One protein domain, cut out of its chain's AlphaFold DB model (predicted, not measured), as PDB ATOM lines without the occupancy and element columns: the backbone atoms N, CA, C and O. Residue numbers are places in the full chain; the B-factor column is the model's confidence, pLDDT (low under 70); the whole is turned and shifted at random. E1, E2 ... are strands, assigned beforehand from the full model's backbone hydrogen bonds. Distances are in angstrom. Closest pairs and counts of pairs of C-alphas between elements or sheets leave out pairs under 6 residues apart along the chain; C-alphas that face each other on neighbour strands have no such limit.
ATOM      1  N   GLU A   7      24.774 -49.469  43.753       93.94
ATOM      2  CA  GLU A   7      24.895 -48.055  44.099       93.94
ATOM      3  C   GLU A   7      24.713 -47.846  45.602       93.94
ATOM      4  O   GLU A   7      23.848 -48.467  46.219       93.94
ATOM      5  N   PHE A   8      25.493 -46.941  46.200       93.25
ATOM      6  CA  PHE A   8      25.301 -46.518  47.591       93.25
ATOM      7  C   PHE A   8      24.626 -45.147  47.618       93.25
ATOM      8  O   PHE A   8      25.038 -44.240  46.898       93.25
ATOM      9  N   HIS A   9      23.609 -44.975  48.460       92.38
ATOM     10  CA  HIS A   9      22.829 -43.741  48.600       92.38
ATOM     11  C   HIS A   9      22.773 -43.287  50.068       92.38
ATOM     12  O   HIS A   9      22.812 -44.119  50.969       92.38
ATOM     13  N   THR A  10      22.657 -41.977  50.313       90.94
ATOM     14  CA  THR A  10      22.399 -41.352  51.630       90.94
ATOM     15  C   THR A  10      21.307 -40.298  51.475       90.94
ATOM     16  O   THR A  10      21.380 -39.462  50.574       90.94
ATOM     17  N   GLY A  11      20.268 -40.331  52.311       83.38
ATOM     18  CA  GLY A  11      19.198 -39.327  52.312       83.38
ATOM     19  C   GLY A  11      18.525 -39.109  50.949       83.38
ATOM     20  O   GLY A  11      18.145 -37.985  50.633       83.38
ATOM     21  N   GLY A  12      18.432 -40.155  50.118       79.25
ATOM     22  CA  GLY A  12      17.879 -40.090  48.757       79.25
ATOM     23  C   GLY A  12      18.837 -39.576  47.671       79.25
ATOM     24  O   GLY A  12      18.413 -39.404  46.532       79.25
ATOM     25  N   ARG A  13      20.114 -39.341  47.993       84.44
ATOM     26  CA  ARG A  13      21.160 -38.923  47.050       84.44
ATOM     27  C   ARG A  13      22.187 -40.036  46.843       84.44
ATOM     28  O   ARG A  13      22.645 -40.633  47.816       84.44
ATOM     29  N   LEU A  14      22.620 -40.233  45.599       88.38
ATOM     30  CA  LEU A  14      23.716 -41.140  45.254       88.38
ATOM     31  C   LEU A  14      25.028 -40.677  45.918       88.38
ATOM     32  O   LEU A  14      25.476 -39.550  45.702       88.38
ATOM     33  N   LEU A  15      25.641 -41.551  46.717       89.88
ATOM     34  CA  LEU A  15      26.994 -41.383  47.260       89.88
ATOM     35  C   LEU A  15      28.056 -41.772  46.233       89.88
ATOM     36  O   LEU A  15      29.113 -41.154  46.176       89.88
ATOM     37  N   GLY A  16      27.779 -42.804  45.437       88.75
ATOM     38  CA  GLY A  16      28.690 -43.297  44.417       88.75
ATOM     39  C   GLY A  16      28.511 -44.784  44.162       88.75
ATOM     40  O   GLY A  16      27.599 -45.433  44.681       88.75
ATOM     41  N   VAL A  17      29.410 -45.320  43.343       90.25
ATOM     42  CA  VAL A  17      29.371 -46.719  42.919       90.25
ATOM     43  C   VAL A  17      30.535 -47.457  43.567       90.25
ATOM     44  O   VAL A  17      31.691 -47.136  43.274       90.25
ATOM     45  N   PRO A  18      30.255 -48.414  44.464       91.62
ATOM     46  CA  PRO A  18      31.288 -49.151  45.164       91.62
ATOM     47  C   PRO A  18      32.043 -50.097  44.224       91.62
ATOM     48  O   PRO A  18      31.496 -50.626  43.257       91.62
ATOM     49  N   LYS A  19      33.301 -50.375  44.561       88.19
ATOM     50  CA  LYS A  19      34.069 -51.460  43.945       88.19
ATOM     51  C   LYS A  19      33.708 -52.783  44.613       88.19
ATOM     52  O   LYS A  19      33.725 -52.874  45.845       88.19
ATOM     53  N   ALA A  20      33.417 -53.797  43.804       86.75
ATOM     54  CA  ALA A  20      33.249 -55.166  44.274       86.75
ATOM     55  C   ALA A  20      34.605 -55.753  44.701       86.75
ATOM     56  O   ALA A  20      35.631 -55.533  44.054       86.75
ATOM     57  N   ALA A  21      34.616 -56.490  45.807       84.00
ATOM     58  CA  ALA A  21      35.741 -57.317  46.210       84.00
ATOM     59  C   ALA A  21      35.742 -58.641  45.430       84.00
ATOM     60  O   ALA A  21      34.778 -58.989  44.752       84.00
ATOM     61  N   LYS A  22      36.829 -59.408  45.567       79.25
ATOM     62  CA  LYS A  22      37.004 -60.700  44.880       79.25
ATOM     63  C   LYS A  22      35.959 -61.760  45.249       79.25
ATOM     64  O   LYS A  22      35.805 -62.720  44.514       79.25
ATOM     65  N   ASP A  23      35.265 -61.597  46.373       79.00
ATOM     66  CA  ASP A  23      34.220 -62.518  46.837       79.00
ATOM     67  C   ASP A  23      32.867 -62.327  46.125       79.00
ATOM     68  O   ASP A  23      31.929 -63.076  46.392       79.00
ATOM     69  N   GLY A  24      32.737 -61.301  45.272       75.56
ATOM     70  CA  GLY A  24      31.500 -60.967  44.560       75.56
ATOM     71  C   GLY A  24      30.340 -60.515  45.457       75.56
ATOM     72  O   GLY A  24      29.232 -60.315  44.967       75.56
ATOM     73  N   ARG A  25      30.566 -60.358  46.766       78.38
ATOM     74  CA  ARG A  25      29.526 -60.058  47.767       78.38
ATOM     75  C   ARG A  25      29.832 -58.810  48.583       78.38
ATOM     76  O   ARG A  25      28.916 -58.176  49.100       78.38
ATOM     77  N   THR A  26      31.099 -58.430  48.681       85.00
ATOM     78  CA  THR A  26      31.521 -57.256  49.434       85.00
ATOM     79  C   THR A  26      31.734 -56.071  48.504       85.00
ATOM     80  O   THR A  26      32.514 -56.136  47.558       85.00
ATOM     81  N   PHE A  27      31.102 -54.945  48.821       89.50
ATOM     82  CA  PHE A  27      31.177 -53.708  48.050       89.50
ATOM     83  C   PHE A  27      31.758 -52.592  48.918       89.50
ATOM     84  O   PHE A  27      31.319 -52.390  50.049       89.50
ATOM     85  N   ARG A  28      32.768 -51.876  48.411       92.81
ATOM     86  CA  ARG A  28      33.434 -50.787  49.144       92.81
ATOM     87  C   ARG A  28      33.466 -49.510  48.318       92.81
ATOM     88  O   ARG A  28      33.948 -49.509  47.187       92.81
ATOM     89  N   LEU A  29      32.988 -48.422  48.908       91.25
ATOM     90  CA  LEU A  29      33.080 -47.075  48.358       91.25
ATOM     91  C   LEU A  29      33.983 -46.246  49.275       91.25
ATOM     92  O   LEU A  29      33.686 -46.108  50.459       91.25
ATOM     93  N   ALA A  30      35.086 -45.729  48.735       89.31
ATOM     94  CA  ALA A  30      35.895 -44.734  49.430       89.31
ATOM     95  C   ALA A  30      35.176 -43.378  49.368       89.31
ATOM     96  O   ALA A  30      34.626 -43.029  48.323       89.31
ATOM     97  N   LEU A  31      35.155 -42.649  50.482       84.88
ATOM     98  CA  LEU A  31      34.594 -41.304  50.560       84.88
ATOM     99  C   LEU A  31      35.734 -40.324  50.828       84.88
ATOM    100  O   LEU A  31      36.455 -40.474  51.811       84.88
ATOM    101  N   ASP A  32      35.873 -39.324  49.964       75.56
ATOM    102  CA  ASP A  32      36.972 -38.351  50.024       75.56
ATOM    103  C   ASP A  32      36.647 -37.137  50.922       75.56
ATOM    104  O   ASP A  32      37.419 -36.183  50.997       75.56
ATOM    105  N   GLN A  33      35.476 -37.137  51.574       76.81
ATOM    106  CA  GLN A  33      34.961 -36.045  52.408       76.81
ATOM    107  C   GLN A  33      34.112 -36.587  53.568       76.81
ATOM    108  O   GLN A  33      33.459 -37.625  53.428       76.81
ATOM    109  N   ASP A  34      34.046 -35.835  54.670       77.62
ATOM    110  CA  ASP A  34      33.124 -36.082  55.788       77.62
ATOM    111  C   ASP A  34      31.676 -35.779  55.369       77.62
ATOM    112  O   ASP A  34      31.114 -34.713  55.636       77.62
ATOM    113  N   ILE A  35      31.059 -36.719  54.652       76.88
ATOM    114  CA  ILE A  35      29.663 -36.633  54.219       76.88
ATOM    115  C   ILE A  35      28.769 -37.212  55.326       76.88
ATOM    116  O   ILE A  35      28.933 -38.377  55.686       76.88
ATOM    117  N   PRO A  36      27.765 -36.468  55.831       80.38
ATOM    118  CA  PRO A  36      26.797 -37.009  56.778       80.38
ATOM    119  C   PRO A  36      26.036 -38.198  56.177       80.38
ATOM    120  O   PRO A  36      25.322 -38.068  55.176       80.38
ATOM    121  N   LEU A  37      26.169 -39.365  56.804       86.25
ATOM    122  CA  LEU A  37      25.509 -40.595  56.378       86.25
ATOM    123  C   LEU A  37      24.177 -40.726  57.124       86.25
ATOM    124  O   LEU A  37      24.145 -41.023  58.317       86.25
ATOM    125  N   LYS A  38      23.067 -40.458  56.435       85.06
ATOM    126  CA  LYS A  38      21.705 -40.602  56.962       85.06
ATOM    127  C   LYS A  38      20.933 -41.536  56.047       85.06
ATOM    128  O   LYS A  38      20.901 -41.293  54.848       85.06
ATOM    129  N   ASP A  39      20.290 -42.557  56.614       86.50
ATOM    130  CA  ASP A  39      19.514 -43.547  55.850       86.50
ATOM    131  C   ASP A  39      20.316 -44.092  54.656       86.50
ATOM    132  O   ASP A  39      19.977 -43.872  53.493       86.50
ATOM    133  N   LEU A  40      21.452 -44.722  54.971       90.88
ATOM    134  CA  LEU A  40      22.268 -45.412  53.978       90.88
ATOM    135  C   LEU A  40      21.430 -46.490  53.292       90.88
ATOM    136  O   LEU A  40      20.724 -47.237  53.967       90.88
ATOM    137  N   ARG A  41      21.518 -46.555  51.963       91.31
ATOM    138  CA  ARG A  41      20.852 -47.577  51.152       91.31
ATOM    139  C   ARG A  41      21.814 -48.152  50.131       91.31
ATOM    140  O   ARG A  41      22.565 -47.407  49.500       91.31
ATOM    141  N   VAL A  42      21.741 -49.459  49.934       91.12
ATOM    142  CA  VAL A  42      22.406 -50.165  48.842       91.12
ATOM    143  C   VAL A  42      21.336 -50.500  47.821       91.12
ATOM    144  O   VAL A  42      20.348 -51.148  48.152       91.12
ATOM    145  N   MET A  43      21.506 -50.037  46.592       87.69
ATOM    146  CA  MET A  43      20.510 -50.173  45.537       87.69
ATOM    147  C   MET A  43      21.100 -50.936  44.351       87.69
ATOM    148  O   MET A  43      22.283 -50.791  44.056       87.69
ATOM    149  N   ALA A  44      20.278 -51.713  43.650       85.50
ATOM    150  CA  ALA A  44      20.581 -52.231  42.314       85.50
ATOM    151  C   ALA A  44      19.280 -52.336  41.509       85.50
ATOM    152  O   ALA A  44      18.286 -52.853  42.020       85.50
ATOM    153  N   ALA A  45      19.267 -51.810  40.276       76.56
ATOM    154  CA  ALA A  45      18.080 -51.758  39.406       76.56
ATOM    155  C   ALA A  45      16.811 -51.229  40.114       76.56
ATOM    156  O   ALA A  45      15.723 -51.784  39.988       76.56
ATOM    157  N   GLY A  46      16.953 -50.174  40.926       76.75
ATOM    158  CA  GLY A  46      15.840 -49.571  41.673       76.75
ATOM    159  C   GLY A  46      15.371 -50.356  42.908       76.75
ATOM    160  O   GLY A  46      14.527 -49.855  43.652       76.75
ATOM    161  N   ARG A  47      15.936 -51.539  43.187       80.75
ATOM    162  CA  ARG A  47      15.647 -52.348  44.381       80.75
ATOM    163  C   ARG A  47      16.658 -52.077  45.494       80.75
ATOM    164  O   ARG A  47      17.856 -52.023  45.232       80.75
ATOM    165  N   ARG A  48      16.181 -51.974  46.739       87.44
ATOM    166  CA  ARG A  48      17.023 -51.890  47.942       87.44
ATOM    167  C   ARG A  48      17.533 -53.279  48.344       87.44
ATOM    168  O   ARG A  48      16.739 -54.207  48.445       87.44
ATOM    169  N   LEU A  49      18.840 -53.411  48.562       84.00
ATOM    170  CA  LEU A  49      19.541 -54.665  48.862       84.00
ATOM    171  C   LEU A  49      19.934 -54.808  50.340       84.00
ATOM    172  O   LEU A  49      20.132 -55.920  50.810       84.00
TER     173      LEU A  49
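AT A GLANCE: This is residues 7 to 49 of the 421 residues of an uncharacterized protein of Streptomyces stelliscabiei (UniProt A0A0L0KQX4). There is little regular structure here: a small three-stranded antiparallel sheet, order E2, E1, E3, from which one long loop, residues 17 to 40, swings out and returns. The loop folds back on itself where residues 19 to 20 pair antiparallel with 27 to 28. The printed part has 43 residues, 12 of them in named strands E1, E2, E3, with no named helix; it is all strand, flat at 28 by 24 by 12 A, and only just compact, close to loose, with radius of gyration of the C-alphas 10.7 A.

IN THESE COORDINATES: Find C-alpha 7 at (24.895, -48.055, 44.099); from there E1, residues 7 to 10, runs 10.4 A. E2 is residues 13 to 16, 9.1 A. E3, residues 41 to 44, runs 10.0 A to C-alpha 44 at (20.581, -52.231, 42.314).

HOW THE PARTS SIT: Look at inner strand E1: N 9 and O 41 of E3, antiparallel at 151 degrees, are 2.8 A apart. E1 and E2 form a hairpin at 134 degrees, with N 10 and O 13 2.8 A apart. E2 and E3 are apart.

THE WHOLE: C-alphas 11 and 22 are farthest apart, 28.8 A. The printed part has no cut; the E2 to E3 link is long. No printed residue is under pLDDT 70.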